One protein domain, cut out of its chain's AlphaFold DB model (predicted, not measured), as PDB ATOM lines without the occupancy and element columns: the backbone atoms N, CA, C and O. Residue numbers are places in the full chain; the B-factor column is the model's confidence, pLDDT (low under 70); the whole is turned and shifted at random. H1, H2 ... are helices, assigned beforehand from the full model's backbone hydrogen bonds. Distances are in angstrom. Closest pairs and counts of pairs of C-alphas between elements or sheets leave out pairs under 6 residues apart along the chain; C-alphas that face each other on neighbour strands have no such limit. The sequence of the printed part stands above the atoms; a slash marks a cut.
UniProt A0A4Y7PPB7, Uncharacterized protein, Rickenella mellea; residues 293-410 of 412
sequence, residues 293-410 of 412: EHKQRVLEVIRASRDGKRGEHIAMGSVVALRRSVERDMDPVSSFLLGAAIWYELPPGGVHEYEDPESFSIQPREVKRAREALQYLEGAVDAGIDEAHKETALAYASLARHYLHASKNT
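Overview. This is residues 293 to 410 of the 412 residues of an uncharacterized protein of Rickenella mellea (UniProt A0A4Y7PPB7). Helix H3 is the core: H4 and H5 make an up-and-down bundle with it, each running against the one before, and H1 and H2 pack on other sides of H3. Residues 404 to 410, of which 404 to 408 belong to H5, stick out, as do residues 353 to 362 of the long link before H4. The 118 printed residues include five named helices, H1 to H5 in order, and no named strand: all helix, mostly crossed. The whole is compact, with a radius of gyration of the C-alphas of 14.5 A, and elongated, spanning 49 by 31 by 30 A.

Arrangement. H1, residues 293 to 306, touches the hub H3, residues 332 to 343, the closest C-alphas being those of Ile 302 and Ala 341, 6.3 A. H2, residues 316 to 329, forms a hairpin with H3, closest at C-alphas 322 and 334, 5.2 A. H3 and H4, residues 365 to 382, form a hairpin at a shallow tilt of 16 degrees, closest at C-alphas 339 and 373, 4.3 A. H4 and H5, residues 388 to 408, form a hairpin at a steep tilt of 39 degrees, closest at C-alphas 370 and 395, 4.9 A. H5 touches H3 with residues 388 to 395 alone, closest at C-alphas 336 and 388, 5.6 A. H1 and H5 are apart. Every O i to N i+4 pair is within hydrogen-bond range in H1, H2 and H3, against 12 of 14 in H4 and 16 of 17 in H5.

Along the chain. H1 begins at C-alpha 293 (115.915, 159.469, 132.787). H4, 25.9 A long, has a kink of 31 degrees near residue 376. H5, 30.7 A long, ends at C-alpha 408 (152.370, 168.032, 161.050).

Size, cuts and confidence. The C-alphas of Glu 293 and Thr 410 are farthest apart, 48.8 A. The printed part has no cut. The H3 to H4 link is long; residue 311 and residues 350 to 361 are under pLDDT 70.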
ATOM      1  N   GLU A 293     115.853 160.831 132.241       88.88
ATOM      2  CA  GLU A 293     115.915 159.469 132.787       88.88
ATOM      3  C   GLU A 293     117.363 159.062 133.079       88.88
ATOM      4  O   GLU A 293     117.646 158.374 134.061       88.88
ATOM      5  N   HIS A 294     118.309 159.506 132.245       90.25
ATOM      6  CA  HIS A 294     119.734 159.302 132.493       90.25
ATOM      7  C   HIS A 294     120.188 160.027 133.761       90.25
ATOM      8  O   HIS A 294     120.827 159.402 134.609       90.25
ATOM      9  N   LYS A 295     119.814 161.303 133.927       94.81
ATOM     10  CA  LYS A 295     120.105 162.085 135.143       94.81
ATOM     11  C   LYS A 295     119.492 161.433 136.393       94.81
ATOM     12  O   LYS A 295     120.163 161.314 137.418       94.81
ATOM     13  N   GLN A 296     118.253 160.945 136.294       94.12
ATOM     14  CA  GLN A 296     117.543 160.274 137.386       94.12
ATOM     15  C   GLN A 296     118.238 158.991 137.849       94.12
ATOM     16  O   GLN A 296     118.483 158.839 139.046       94.12
ATOM     17  N   ARG A 297     118.640 158.113 136.921       94.00
ATOM     18  CA  ARG A 297     119.390 156.894 137.270       94.00
ATOM     19  C   ARG A 297     120.705 157.216 137.977       94.00
ATOM     20  O   ARG A 297     121.033 156.599 138.982       94.00
ATOM     21  N   VAL A 298     121.444 158.216 137.494       96.06
ATOM     22  CA  VAL A 298     122.700 158.640 138.136       96.06
ATOM     23  C   VAL A 298     122.453 159.144 139.561       96.06
ATOM     24  O   VAL A 298     123.174 158.765 140.484       96.06
ATOM     25  N   LEU A 299     121.406 159.947 139.765       96.31
ATOM     26  CA  LEU A 299     121.032 160.434 141.091       96.31
ATOM     27  C   LEU A 299     120.663 159.299 142.057       96.31
ATOM     28  O   LEU A 299     121.002 159.367 143.240       96.31
ATOM     29  N   GLU A 300     119.971 158.265 141.583       95.12
ATOM     30  CA  GLU A 300     119.617 157.090 142.389       95.12
ATOM     31  C   GLU A 300     120.862 156.345 142.880       95.12
ATOM     32  O   GLU A 300     120.964 156.055 144.075       95.12
ATOM     33  N   VAL A 301     121.850 156.142 142.003       95.81
ATOM     34  CA  VAL A 301     123.133 155.512 142.357       95.81
ATOM     35  C   VAL A 301     123.912 156.371 143.367       95.81
ATOM     36  O   VAL A 301     124.432 155.849 144.357       95.81
ATOM     37  N   ILE A 302     123.932 157.699 143.192       95.62
ATOM     38  CA  ILE A 302     124.544 158.638 144.154       95.62
ATOM     39  C   ILE A 302     123.870 158.538 145.527       95.62
ATOM     40  O   ILE A 302     124.552 158.453 146.552       95.62
ATOM     41  N   ARG A 303     122.531 158.524 145.572       94.69
ATOM     42  CA  ARG A 303     121.770 158.401 146.827       94.69
ATOM     43  C   ARG A 303     122.037 157.068 147.522       94.69
ATOM     44  O   ARG A 303     122.276 157.064 148.726       94.69
ATOM     45  N   ALA A 304     122.066 155.962 146.780       94.44
ATOM     46  CA  ALA A 304     122.392 154.649 147.331       94.44
ATOM     47  C   ALA A 304     123.786 154.639 147.983       94.44
ATOM     48  O   ALA A 304     123.927 154.196 149.126       94.44
ATOM     49  N   SER A 305     124.790 155.206 147.306       93.81
ATOM     50  CA  SER A 305     126.154 155.311 147.835       93.81
ATOM     51  C   SER A 305     126.235 156.187 149.089       93.81
ATOM     52  O   SER A 305     126.860 155.809 150.083       93.81
ATOM     53  N   ARG A 306     125.521 157.320 149.096       92.56
ATOM     54  CA  ARG A 306     125.402 158.211 150.260       92.56
ATOM     55  C   ARG A 306     124.816 157.507 151.487       92.56
ATOM     56  O   ARG A 306     125.232 157.809 152.604       92.56
ATOM     57  N   ASP A 307     123.891 156.575 151.281       92.12
ATOM     58  CA  ASP A 307     123.275 155.765 152.338       92.12
ATOM     59  C   ASP A 307     124.134 154.546 152.738       92.12
ATOM     60  O   ASP A 307     123.693 153.685 153.499       92.12
ATOM     61  N   GLY A 308     125.366 154.447 152.225       90.81
ATOM     62  CA  GLY A 308     126.297 153.356 152.514       90.81
ATOM     63  C   GLY A 308     125.988 152.053 151.775       90.81
ATOM     64  O   GLY A 308     126.643 151.038 152.026       90.81
ATOM     65  N   LYS A 309     125.022 152.051 150.847       89.25
ATOM     66  CA  LYS A 309     124.719 150.890 150.006       89.25
ATOM     67  C   LYS A 309     125.746 150.837 148.877       89.25
ATOM     68  O   LYS A 309     125.696 151.623 147.935       89.25
ATOM     69  N   ARG A 310     126.701 149.911 148.977       74.44
ATOM     70  CA  ARG A 310     127.639 149.608 147.886       74.44
ATOM     71  C   ARG A 310     126.951 148.683 146.888       74.44
ATOM     72  O   ARG A 310     126.419 147.659 147.308       74.44
ATOM     73  N   GLY A 311     126.992 148.997 145.596       63.81
ATOM     74  CA  GLY A 311     126.529 148.024 144.604       63.81
ATOM     75  C   GLY A 311     126.555 148.466 143.150       63.81
ATOM     76  O   GLY A 311     126.836 147.635 142.295       63.81
ATOM     77  N   GLU A 312     126.313 149.740 142.852       86.19
ATOM     78  CA  GLU A 312     126.113 150.157 141.462       86.19
ATOM     79  C   GLU A 312     127.141 151.192 141.018       86.19
ATOM     80  O   GLU A 312     127.366 152.209 141.672       86.19
ATOM     81  N   HIS A 313     127.778 150.899 139.887       90.75
ATOM     82  CA  HIS A 313     128.605 151.847 139.160       90.75
ATOM     83  C   HIS A 313     127.753 152.592 138.140       90.75
ATOM     84  O   HIS A 313     126.835 152.031 137.539       90.75
ATOM     85  N   ILE A 314     128.099 153.850 137.897       92.69
ATOM     86  CA  ILE A 314     127.490 154.618 136.812       92.69
ATOM     87  C   ILE A 314     128.124 154.159 135.501       92.69
ATOM     88  O   ILE A 314     129.345 154.116 135.386       92.69
ATOM     89  N   ALA A 315     127.318 153.836 134.489       92.44
ATOM     90  CA  ALA A 315     127.841 153.440 133.184       92.44
ATOM     91  C   ALA A 315     128.769 154.522 132.600       92.44
ATOM     92  O   ALA A 315     128.447 155.711 132.646       92.44
ATOM     93  N   MET A 316     129.887 154.121 131.983       90.69
ATOM     94  CA  MET A 316     130.855 155.075 131.419       90.69
ATOM     95  C   MET A 316     130.210 156.017 130.390       90.69
ATOM     96  O   MET A 316     130.492 157.212 130.373       90.69
ATOM     97  N   GLY A 317     129.261 155.515 129.592       91.00
ATOM     98  CA  GLY A 317     128.487 156.345 128.664       91.00
ATOM     99  C   GLY A 317     127.727 157.486 129.352       91.00
ATOM    100  O   GLY A 317     127.663 158.584 128.808       91.00
ATOM    101  N   SER A 318     127.214 157.272 130.568       92.75
ATOM    102  CA  SER A 318     126.565 158.322 131.361       92.75
ATOM    103  C   SER A 318     127.569 159.356 131.865       92.75
ATOM    104  O   SER A 318     127.273 160.543 131.822       92.75
ATOM    105  N   VAL A 319     128.766 158.933 132.282       92.62
ATOM    106  CA  VAL A 319     129.840 159.849 132.708       92.62
ATOM    107  C   VAL A 319     130.273 160.746 131.546       92.62
ATOM    108  O   VAL A 319     130.348 161.962 131.703       92.62
ATOM    109  N   VAL A 320     130.491 160.160 130.364       91.69
ATOM    110  CA  VAL A 320     130.843 160.899 129.140       91.69
ATOM    111  C   VAL A 320     129.733 161.870 128.740       91.69
ATOM    112  O   VAL A 320     130.019 163.008 128.374       91.69
ATOM    113  N   ALA A 321     128.468 161.449 128.823       92.50
ATOM    114  CA  ALA A 321     127.334 162.303 128.490       92.50
ATOM    115  C   ALA A 321     127.206 163.491 129.461       92.50
ATOM    116  O   ALA A 321     127.090 164.628 129.008       92.50
ATOM    117  N   LEU A 322     127.311 163.251 130.775       94.44
ATOM    118  CA  LEU A 322     127.305 164.309 131.794       94.44
ATOM    119  C   LEU A 322     128.451 165.297 131.577       94.44
ATOM    120  O   LEU A 322     128.217 166.500 131.547       94.44
ATOM    121  N   ARG A 323     129.673 164.798 131.356       94.25
ATOM    122  CA  ARG A 323     130.851 165.637 131.090       94.25
ATOM    123  C   ARG A 323     130.642 166.541 129.877       94.25
ATOM    124  O   ARG A 323     130.841 167.744 129.983       94.25
ATOM    125  N   ARG A 324     130.152 165.992 128.760       92.50
ATOM    126  CA  ARG A 324     129.821 166.784 127.562       92.50
ATOM    127  C   ARG A 324     128.751 167.841 127.837       92.50
ATOM    128  O   ARG A 324     128.858 168.942 127.309       92.50
ATOM    129  N   SER A 325     127.743 167.517 128.647       92.81
ATOM    130  CA  SER A 325     126.695 168.464 129.054       92.81
ATOM    131  C   SER A 325     127.258 169.634 129.853       92.81
ATOM    132  O   SER A 325     126.859 170.774 129.638       92.81
ATOM    133  N   VAL A 326     128.214 169.367 130.746       93.44
ATOM    134  CA  VAL A 326     128.904 170.413 131.510       93.44
ATOM    135  C   VAL A 326     129.771 171.268 130.589       93.44
ATOM    136  O   VAL A 326     129.671 172.486 130.618       93.44
ATOM    137  N   GLU A 327     130.594 170.646 129.745       91.38
ATOM    138  CA  GLU A 327     131.561 171.354 128.896       91.38
ATOM    139  C   GLU A 327     130.900 172.197 127.796       91.38
ATOM    140  O   GLU A 327     131.410 173.259 127.442       91.38
ATOM    141  N   ARG A 328     129.784 171.724 127.227       88.25
ATOM    142  CA  ARG A 328     129.117 172.397 126.104       88.25
ATOM    143  C   ARG A 328     128.021 173.357 126.550       88.25
ATOM    144  O   ARG A 328     127.922 174.446 125.987       88.25
ATOM    145  N   ASP A 329     127.196 172.932 127.505       84.44
ATOM    146  CA  ASP A 329     125.952 173.623 127.858       84.44
ATOM    147  C   ASP A 329     126.006 174.242 129.262       84.44
ATOM    148  O   ASP A 329     125.051 174.892 129.678       84.44
ATOM    149  N   MET A 330     127.113 174.062 129.998       90.31
ATOM    150  CA  MET A 330     127.261 174.531 131.381       90.31
ATOM    151  C   MET A 330     126.113 174.050 132.287       90.31
ATOM    152  O   MET A 330     125.710 174.754 133.209       90.31
ATOM    153  N   ASP A 331     125.578 172.849 132.020       93.31
ATOM    154  CA  ASP A 331     124.428 172.299 132.743       93.31
ATOM    155  C   ASP A 331     124.781 172.049 134.223       93.31
ATOM    156  O   ASP A 331     125.558 171.133 134.536       93.31
ATOM    157  N   PRO A 332     124.188 172.809 135.159       94.88
ATOM    158  CA  PRO A 332     124.570 172.759 136.561       94.88
ATOM    159  C   PRO A 332     124.097 171.479 137.254       94.88
ATOM    160  O   PRO A 332     124.761 171.005 138.178       94.88
ATOM    161  N   VAL A 333     122.997 170.870 136.794       96.31
ATOM    162  CA  VAL A 333     122.530 169.581 137.321       96.31
ATOM    163  C   VAL A 333     123.497 168.487 136.889       96.31
ATOM    164  O   VAL A 333     123.905 167.669 137.713       96.31
ATOM    165  N   SER A 334     123.927 168.493 135.623       96.81
ATOM    166  CA  SER A 334     124.956 167.557 135.156       96.81
ATOM    167  C   SER A 334     126.287 167.756 135.882       96.81
ATOM    168  O   SER A 334     126.938 166.768 136.219       96.81
ATOM    169  N   SER A 335     126.650 169.004 136.196       97.19
ATOM    170  CA  SER A 335     127.842 169.326 136.987       97.19
ATOM    171  C   SER A 335     127.752 168.742 138.398       97.19
ATOM    172  O   SER A 335     128.653 168.027 138.835       97.19
ATOM    173  N   PHE A 336     126.618 168.925 139.082       98.06
ATOM    174  CA  PHE A 336     126.369 168.297 140.380       98.06
ATOM    175  C   PHE A 336     126.477 166.767 140.305       98.06
ATOM    176  O   PHE A 336     127.209 166.164 141.092       98.06
ATOM    177  N   LEU A 337     125.775 166.135 139.360       97.81
ATOM    178  CA  LEU A 337     125.747 164.678 139.231       97.81
ATOM    179  C   LEU A 337     127.140 164.111 138.939       97.81
ATOM    180  O   LEU A 337     127.528 163.111 139.539       97.81
ATOM    181  N   LEU A 338     127.906 164.757 138.056       97.12
ATOM    182  CA  LEU A 338     129.267 164.346 137.727       97.12
ATOM    183  C   LEU A 338     130.210 164.509 138.926       97.12
ATOM    184  O   LEU A 338     130.904 163.559 139.289       97.12
ATOM    185  N   GLY A 339     130.196 165.670 139.582       97.38
ATOM    186  CA  GLY A 339     131.032 165.939 140.752       97.38
ATOM    187  C   GLY A 339     130.738 164.994 141.919       97.38
ATOM    188  O   GLY A 339     131.654 164.408 142.501       97.38
ATOM    189  N   ALA A 340     129.458 164.759 142.214       97.38
ATOM    190  CA  ALA A 340     129.039 163.804 143.235       97.38
ATOM    191  C   ALA A 340     129.435 162.366 142.860       97.38
ATOM    192  O   ALA A 340     129.952 161.628 143.701       97.38
ATOM    193  N   ALA A 341     129.259 161.965 141.599       96.25
ATOM    194  CA  ALA A 341     129.675 160.650 141.123       96.25
ATOM    195  C   ALA A 341     131.180 160.405 141.298       96.25
ATOM    196  O   ALA A 341     131.575 159.340 141.780       96.25
ATOM    197  N   ILE A 342     132.008 161.395 140.950       95.56
ATOM    198  CA  ILE A 342     133.463 161.350 141.143       95.56
ATOM    199  C   ILE A 342     133.788 161.221 142.631       95.56
ATOM    200  O   ILE A 342     134.542 160.327 143.016       95.56
ATOM    201  N   TRP A 343     133.173 162.049 143.481       95.69
ATOM    202  CA  TRP A 343     133.390 162.033 144.929       95.69
ATOM    203  C   TRP A 343     133.123 160.655 145.560       95.69
ATOM    204  O   TRP A 343     133.920 160.168 146.366       95.69
ATOM    205  N   TYR A 344     132.046 159.992 145.145       94.62
ATOM    206  CA  TYR A 344     131.661 158.673 145.652       94.62
ATOM    207  C   TYR A 344     132.321 157.486 144.910       94.62
ATOM    208  O   TYR A 344     131.957 156.346 145.184       94.62
ATOM    209  N   GLU A 345     133.289 157.718 144.008       93.88
ATOM    210  CA  GLU A 345     133.964 156.676 143.197       93.88
ATOM    211  C   GLU A 345     133.004 155.775 142.398       93.88
ATOM    212  O   GLU A 345     133.205 154.567 142.263       93.88
ATOM    213  N   LEU A 346     131.939 156.361 141.860       94.06
ATOM    214  CA  LEU A 346     130.906 155.624 141.129       94.06
ATOM    215  C   LEU A 346     131.270 155.296 139.668       94.06
ATOM    216  O   LEU A 346     130.811 154.261 139.180       94.06
ATOM    217  N   PRO A 347     132.076 156.101 138.948       91.75
ATOM    218  CA  PRO A 347     132.540 155.749 137.609       91.75
ATOM    219  C   PRO A 347     133.456 154.508 137.583       91.75
ATOM    220  O   PRO A 347     134.341 154.383 138.436       91.75
ATOM    221  N   PRO A 348     133.306 153.605 136.598       82.69
ATOM    222  CA  PRO A 348     134.161 152.433 136.454       82.69
ATOM    223  C   PRO A 348     135.592 152.852 136.100       82.69
ATOM    224  O   PRO A 348     135.795 153.706 135.243       82.69
ATOM    225  N   GLY A 349     136.580 152.249 136.766       73.31
ATOM    226  CA  GLY A 349     138.008 152.484 136.507       73.31
ATOM    227  C   GLY A 349     138.628 153.689 137.224       73.31
ATOM    228  O   GLY A 349     139.847 153.801 137.249       73.31
ATOM    229  N   GLY A 350     137.825 154.539 137.877       64.94
ATOM    230  CA  GLY A 350     138.281 155.846 138.357       64.94
ATOM    231  C   GLY A 350     138.503 156.799 137.178       64.94
ATOM    232  O   GLY A 350     139.178 156.465 136.217       64.94
ATOM    233  N   VAL A 351     137.936 158.003 137.224       59.38
ATOM    234  CA  VAL A 351     137.951 158.964 136.091       59.38
ATOM    235  C   VAL A 351     139.332 159.611 135.873       59.38
ATOM    236  O   VAL A 351     139.491 160.521 135.068       59.38
ATOM    237  N   HIS A 352     140.362 159.135 136.571       61.19
ATOM    238  CA  HIS A 352     141.683 159.752 136.646       61.19
ATOM    239  C   HIS A 352     142.561 159.451 135.416       61.19
ATOM    240  O   HIS A 352     143.737 159.140 135.570       61.19
ATOM    241  N   GLU A 353     142.012 159.530 134.203       55.22
ATOM    242  CA  GLU A 353     142.791 159.364 132.964       55.22
ATOM    243  C   GLU A 353     143.604 160.616 132.589       55.22
ATOM    244  O   GLU A 353     144.480 160.538 131.733       55.22
ATOM    245  N   TYR A 354     143.403 161.754 133.266       52.88
ATOM    246  CA  TYR A 354     144.358 162.865 133.218       52.88
ATOM    247  C   TYR A 354     145.458 162.643 134.260       52.88
ATOM    248  O   TYR A 354     145.508 163.285 135.312       52.88
ATOM    249  N   GLU A 355     146.353 161.698 133.974       52.69
ATOM    250  CA  GLU A 355     147.704 161.769 134.520       52.69
ATOM    251  C   GLU A 355     148.351 163.020 133.932       52.69
ATOM    252  O   GLU A 355     148.857 162.994 132.817       52.69
ATOM    253  N   ASP A 356     148.267 164.138 134.652       53.28
ATOM    254  CA  ASP A 356     149.102 165.300 134.375       53.28
ATOM    255  C   ASP A 356     150.567 164.839 134.483       53.28
ATOM    256  O   ASP A 356     151.016 164.515 135.594       53.28
ATOM    257  N   PRO A 357     151.305 164.726 133.362       53.75
ATOM    258  CA  PRO A 357     152.636 164.131 133.360       53.75
ATOM    259  C   PRO A 357     153.649 164.972 134.151       53.75
ATOM    260  O   PRO A 357     154.746 164.495 134.438       53.75
ATOM    261  N   GLU A 358     153.285 166.194 134.558       52.38
ATOM    262  CA  GLU A 358     154.108 167.074 135.389       52.38
ATOM    263  C   GLU A 358     153.872 166.900 136.906       52.38
ATOM    264  O   GLU A 358     154.653 167.386 137.729       52.38
ATOM    265  N   SER A 359     152.853 166.139 137.323       53.03
ATOM    266  CA  SER A 359     152.561 165.865 138.737       53.03
ATOM    267  C   SER A 359     153.422 164.708 139.282       53.03
ATOM    268  O   SER A 359     152.926 163.621 139.588       53.03
ATOM    269  N   PHE A 360     154.713 164.956 139.516       51.03
ATOM    270  CA  PHE A 360     155.626 164.009 140.188       51.03
ATOM    271  C   PHE A 360     155.308 163.759 141.679       51.03
ATOM    272  O   PHE A 360     155.970 162.947 142.329       51.03
ATOM    273  N   SER A 361     154.296 164.418 142.259       59.44
ATOM    274  CA  SER A 361     153.858 164.125 143.628       59.44
ATOM    275  C   SER A 361     152.858 162.965 143.647       59.44
ATOM    276  O   SER A 361     151.767 163.068 143.079       59.44
ATOM    277  N   ILE A 362     153.198 161.881 144.350       72.69
ATOM    278  CA  ILE A 362     152.282 160.778 144.678       72.69
ATOM    279  C   ILE A 362     151.243 161.306 145.680       72.69
ATOM    280  O   ILE A 362     151.351 161.105 146.889       72.69
ATOM    281  N   GLN A 363     150.248 162.053 145.201       79.81
ATOM    282  CA  GLN A 363     149.130 162.470 146.047       79.81
ATOM    283  C   GLN A 363     148.239 161.262 146.345       79.81
ATOM    284  O   GLN A 363     147.978 160.465 145.434       79.81
ATOM    285  N   PRO A 364     147.712 161.128 147.575       88.25
ATOM    286  CA  PRO A 364     146.728 160.098 147.870       88.25
ATOM    287  C   PRO A 364     145.525 160.192 146.931       88.25
ATOM    288  O   PRO A 364     145.052 161.286 146.618       88.25
ATOM    289  N   ARG A 365     144.989 159.037 146.522       87.94
ATOM    290  CA  ARG A 365     143.835 158.937 145.611       87.94
ATOM    291  C   ARG A 365     142.646 159.793 146.058       87.94
ATOM    292  O   ARG A 365     142.015 160.448 145.236       87.94
ATOM    293  N   GLU A 366     142.383 159.840 147.364       90.88
ATOM    294  CA  GLU A 366     141.317 160.659 147.946       90.88
ATOM    295  C   GLU A 366     141.493 162.164 147.658       90.88
ATOM    296  O   GLU A 366     140.504 162.840 147.383       90.88
ATOM    297  N   VAL A 367     142.730 162.678 147.646       92.06
ATOM    298  CA  VAL A 367     143.039 164.092 147.365       92.06
ATOM    299  C   VAL A 367     142.782 164.425 145.901       92.06
ATOM    300  O   VAL A 367     142.126 165.425 145.613       92.06
ATOM    301  N   LYS A 368     143.252 163.570 144.980       90.69
ATOM    302  CA  LYS A 368     143.001 163.731 143.537       90.69
ATOM    303  C   LYS A 368     141.500 163.753 143.252       90.69
ATOM    304  O   LYS A 368     141.004 164.683 142.627       90.69
ATOM    305  N   ARG A 369     140.769 162.786 143.816       92.19
ATOM    306  CA  ARG A 369     139.309 162.691 143.715       92.19
ATOM    307  C   ARG A 369     138.593 163.916 144.277       92.19
ATOM    308  O   ARG A 369     137.673 164.410 143.641       92.19
ATOM    309  N   ALA A 370     138.989 164.397 145.457       95.31
ATOM    310  CA  ALA A 370     138.375 165.575 146.061       95.31
ATOM    311  C   ALA A 370     138.549 166.816 145.173       95.31
ATOM    312  O   ALA A 370     137.583 167.531 144.936       95.31
ATOM    313  N   ARG A 371     139.759 167.042 144.642       94.50
ATOM    314  CA  ARG A 371     140.047 168.165 143.736       94.50
ATOM    315  C   ARG A 371     139.249 168.077 142.439       94.50
ATOM    316  O   ARG A 371     138.664 169.070 142.031       94.50
ATOM    317  N   GLU A 372     139.207 166.900 141.820       93.44
ATOM    318  CA  GLU A 372     138.453 166.685 140.582       93.44
ATOM    319  C   GLU A 372     136.946 166.886 140.801       93.44
ATOM    320  O   GLU A 372     136.298 167.588 140.033       93.44
ATOM    321  N   ALA A 373     136.386 166.341 141.887       96.38
ATOM    322  CA  ALA A 373     134.977 166.532 142.221       96.38
ATOM    323  C   ALA A 373     134.633 168.011 142.463       96.38
ATOM    324  O   ALA A 373     133.593 168.475 141.999       96.38
ATOM    325  N   LEU A 374     135.500 168.752 143.167       97.25
ATOM    326  CA  LEU A 374     135.271 170.161 143.496       97.25
ATOM    327  C   LEU A 374     135.122 171.048 142.257       97.25
ATOM    328  O   LEU A 374     134.242 171.898 142.266       97.25
ATOM    329  N   GLN A 375     135.860 170.788 141.169       95.88
ATOM    330  CA  GLN A 375     135.719 171.548 139.915       95.88
ATOM    331  C   GLN A 375     134.273 171.567 139.394       95.88
ATOM    332  O   GLN A 375     133.809 172.574 138.866       95.88
ATOM    333  N   TYR A 376     133.550 170.460 139.567       97.56
ATOM    334  CA  TYR A 376     132.160 170.335 139.133       97.56
ATOM    335  C   TYR A 376     131.162 170.757 140.213       97.56
ATOM    336  O   TYR A 376     130.128 171.359 139.914       97.56
ATOM    337  N   LEU A 377     131.451 170.431 141.473       98.12
ATOM    338  CA  LEU A 377     130.561 170.723 142.593       98.12
ATOM    339  C   LEU A 377     130.478 172.229 142.872       98.12
ATOM    340  O   LEU A 377     129.383 172.729 143.112       98.12
ATOM    341  N   GLU A 378     131.594 172.952 142.777       96.94
ATOM    342  CA  GLU A 378     131.633 174.411 142.932       96.94
ATOM    343  C   GLU A 378     130.834 175.104 141.834       96.94
ATOM    344  O   GLU A 378     129.952 175.897 142.142       96.94
ATOM    345  N   GLY A 379     131.032 174.713 140.569       94.75
ATOM    346  CA  GLY A 379     130.240 175.248 139.461       94.75
ATOM    347  C   GLY A 379     128.734 175.008 139.632       94.75
ATOM    348  O   GLY A 379     127.924 175.886 139.340       94.75
ATOM    349  N   ALA A 380     128.339 173.846 140.167       96.56
ATOM    350  CA  ALA A 380     126.938 173.564 140.474       96.56
ATOM    351  C   ALA A 380     126.400 174.428 141.630       96.56
ATOM    352  O   ALA A 380     125.265 174.905 141.559       96.56
ATOM    353  N   VAL A 381     127.197 174.645 142.682       95.81
ATOM    354  CA  VAL A 381     126.850 175.532 143.805       95.81
ATOM    355  C   VAL A 381     126.692 176.975 143.328       95.81
ATOM    356  O   VAL A 381     125.679 177.600 143.635       95.81
ATOM    357  N   ASP A 382     127.637 177.478 142.536       93.19
ATOM    358  CA  ASP A 382     127.622 178.841 141.996       93.19
ATOM    359  C   ASP A 382     126.415 179.070 141.075       93.19
ATOM    360  O   ASP A 382     125.797 180.136 141.087       93.19
ATOM    361  N   ALA A 383     126.009 178.035 140.336       91.81
ATOM    362  CA  ALA A 383     124.790 178.034 139.535       91.81
ATOM    363  C   ALA A 383     123.499 177.835 140.357       91.81
ATOM    364  O   ALA A 383     122.396 177.839 139.797       91.81
ATOM    365  N   GLY A 384     123.604 177.669 141.676       90.56
ATOM    366  CA  GLY A 384     122.477 177.594 142.596       90.56
ATOM    367  C   GLY A 384     121.834 176.212 142.704       90.56
ATOM    368  O   GLY A 384     120.612 176.148 142.840       90.56
ATOM    369  N   ILE A 385     122.597 175.116 142.663       95.12
ATOM    370  CA  ILE A 385     122.123 173.752 142.975       95.12
ATOM    371  C   ILE A 385     122.398 173.442 144.452       95.12
ATOM    372  O   ILE A 385     123.547 173.252 144.849       95.12
ATOM    373  N   ASP A 386     121.347 173.366 145.284       91.69
ATOM    374  CA  ASP A 386     121.532 173.226 146.745       91.69
ATOM    375  C   ASP A 386     122.114 171.860 147.119       91.69
ATOM    376  O   ASP A 386     122.853 171.725 148.096       91.69
ATOM    377  N   GLU A 387     121.779 170.831 146.347       92.75
ATOM    378  CA  GLU A 387     122.205 169.464 146.600       92.75
ATOM    379  C   GLU A 387     123.721 169.310 146.535       92.75
ATOM    380  O   GLU A 387     124.250 168.459 147.240       92.75
ATOM    381  N   ALA A 388     124.423 170.162 145.785       96.44
ATOM    382  CA  ALA A 388     125.875 170.111 145.669       96.44
ATOM    383  C   ALA A 388     126.602 170.552 146.953       96.44
ATOM    384  O   ALA A 388     127.745 170.144 147.175       96.44
ATOM    385  N   HIS A 389     125.969 171.335 147.840       95.81
ATOM    386  CA  HIS A 389     126.632 171.869 149.038       95.81
ATOM    387  C   HIS A 389     127.162 170.783 149.976       95.81
ATOM    388  O   HIS A 389     128.246 170.933 150.543       95.81
ATOM    389  N   LYS A 390     126.413 169.687 150.160       96.06
ATOM    390  CA  LYS A 390     126.829 168.619 151.077       96.06
ATOM    391  C   LYS A 390     128.100 167.944 150.564       96.06
ATOM    392  O   LYS A 390     129.065 167.812 151.313       96.06
ATOM    393  N   GLU A 391     128.096 167.508 149.313       97.00
ATOM    394  CA  GLU A 391     129.226 166.847 148.663       97.00
ATOM    395  C   GLU A 391     130.441 167.783 148.590       97.00
ATOM    396  O   GLU A 391     131.552 167.358 148.907       97.00
ATOM    397  N   THR A 392     130.223 169.074 148.309       98.06
ATOM    398  CA  THR A 392     131.262 170.120 148.341       98.06
ATOM    399  C   THR A 392     131.927 170.201 149.715       98.06
ATOM    400  O   THR A 392     133.150 170.120 149.834       98.06
ATOM    401  N   ALA A 393     131.130 170.290 150.785       97.69
ATOM    402  CA  ALA A 393     131.640 170.366 152.152       97.69
ATOM    403  C   ALA A 393     132.432 169.109 152.551       97.69
ATOM    404  O   ALA A 393     133.462 169.211 153.219       97.69
ATOM    405  N   LEU A 394     131.983 167.923 152.126       97.19
ATOM    406  CA  LEU A 394     132.692 166.663 152.375       97.19
ATOM    407  C   LEU A 394     134.043 166.609 151.648       97.19
ATOM    408  O   LEU A 394     135.038 166.199 152.253       97.19
ATOM    409  N   ALA A 395     134.093 167.052 150.389       97.38
ATOM    410  CA  ALA A 395     135.325 167.109 149.610       97.38
ATOM    411  C   ALA A 395     136.343 168.083 150.229       97.38
ATOM    412  O   ALA A 395     137.497 167.711 150.463       97.38
ATOM    413  N   TYR A 396     135.908 169.288 150.615       98.12
ATOM    414  CA  TYR A 396     136.757 170.245 151.329       98.12
ATOM    415  C   TYR A 396     137.250 169.726 152.679       98.12
ATOM    416  O   TYR A 396     138.433 169.864 152.998       98.12
ATOM    417  N   ALA A 397     136.378 169.093 153.468       97.50
ATOM    418  CA  ALA A 397     136.764 168.509 154.749       97.50
ATOM    419  C   ALA A 397     137.840 167.424 154.578       97.50
ATOM    420  O   ALA A 397     138.756 167.319 155.396       97.50
ATOM    421  N   SER A 398     137.764 166.634 153.505       96.25
ATOM    422  CA  SER A 398     138.791 165.647 153.173       96.25
ATOM    423  C   SER A 398     140.138 166.297 152.839       96.25
ATOM    424  O   SER A 398     141.151 165.934 153.445       96.25
ATOM    425  N   LEU A 399     140.148 167.325 151.983       96.00
ATOM    426  CA  LEU A 399     141.367 168.083 151.671       96.00
ATOM    427  C   LEU A 399     141.980 168.735 152.914       96.00
ATOM    428  O   LEU A 399     143.185 168.629 153.133       96.00
ATOM    429  N   ALA A 400     141.157 169.351 153.766       96.25
ATOM    430  CA  ALA A 400     141.611 169.976 155.004       96.25
ATOM    431  C   ALA A 400     142.283 168.963 155.945       96.25
ATOM    432  O   ALA A 400     143.363 169.236 156.470       96.25
ATOM    433  N   ARG A 401     141.699 167.765 156.121       95.38
ATOM    434  CA  ARG A 401     142.320 166.685 156.910       95.38
ATOM    435  C   ARG A 401     143.672 166.270 156.340       95.38
ATOM    436  O   ARG A 401     144.609 166.065 157.109       95.38
ATOM    437  N   HIS A 402     143.779 166.168 155.017       92.94
ATOM    438  CA  HIS A 402     145.034 165.804 154.373       92.94
ATOM    439  C   HIS A 402     146.118 166.871 154.583       92.94
ATOM    440  O   HIS A 402     147.225 166.533 154.998       92.94
ATOM    441  N   TYR A 403     145.801 168.154 154.389       92.00
ATOM    442  CA  TYR A 403     146.767 169.237 154.597       92.00
ATOM    443  C   TYR A 403     147.187 169.394 156.059       92.00
ATOM    444  O   TYR A 403     148.363 169.625 156.325       92.00
ATOM    445  N   LEU A 404     146.269 169.196 157.010       92.62
ATOM    446  CA  LEU A 404     146.595 169.178 158.440       92.62
ATOM    447  C   LEU A 404     147.520 168.015 158.821       92.62
ATOM    448  O   LEU A 404     148.306 168.135 159.757       92.62
ATOM    449  N   HIS A 405     147.408 166.873 158.141       90.12
ATOM    450  CA  HIS A 405     148.314 165.748 158.350       90.12
ATOM    451  C   HIS A 405     149.680 166.003 157.704       90.12
ATOM    452  O   HIS A 405     150.709 165.708 158.306       90.12
ATOM    453  N   ALA A 406     149.699 166.578 156.499       88.19
ATOM    454  CA  ALA A 406     150.932 166.936 155.808       88.19
ATOM    455  C   ALA A 406     151.738 167.984 156.593       88.19
ATOM    456  O   ALA A 406     152.929 167.774 156.810       88.19
ATOM    457  N   SER A 407     151.096 169.047 157.095       89.56
ATOM    458  CA  SER A 407     151.779 170.105 157.853       89.56
ATOM    459  C   SER A 407     152.459 169.574 159.114       89.56
ATOM    460  O   SER A 407     153.620 169.880 159.354       89.56
ATOM    461  N   LYS A 408     151.793 168.684 159.861       90.31
ATOM    462  CA  LYS A 408     152.370 168.032 161.050       90.31
ATOM    463  C   LYS A 408     153.613 167.192 160.754       90.31
ATOM    464  O   LYS A 408     154.430 166.999 161.644       90.31
ATOM    465  N   ASN A 409     153.748 166.691 159.529       83.44
ATOM    466  CA  ASN A 409     154.882 165.869 159.117       83.44
ATOM    467  C   ASN A 409     156.019 166.685 158.486       83.44
ATOM    468  O   ASN A 409     157.036 166.098 158.134       83.44
ATOM    469  N   THR A 410     155.847 168.001 158.309       76.12
ATOM    470  CA  THR A 410     156.867 168.878 157.701       76.12
ATOM    471  C   THR A 410     157.714 169.623 158.747       76.12
ATOM    472  O   THR A 410     158.673 170.284 158.373       76.12
TER     473      THR A 410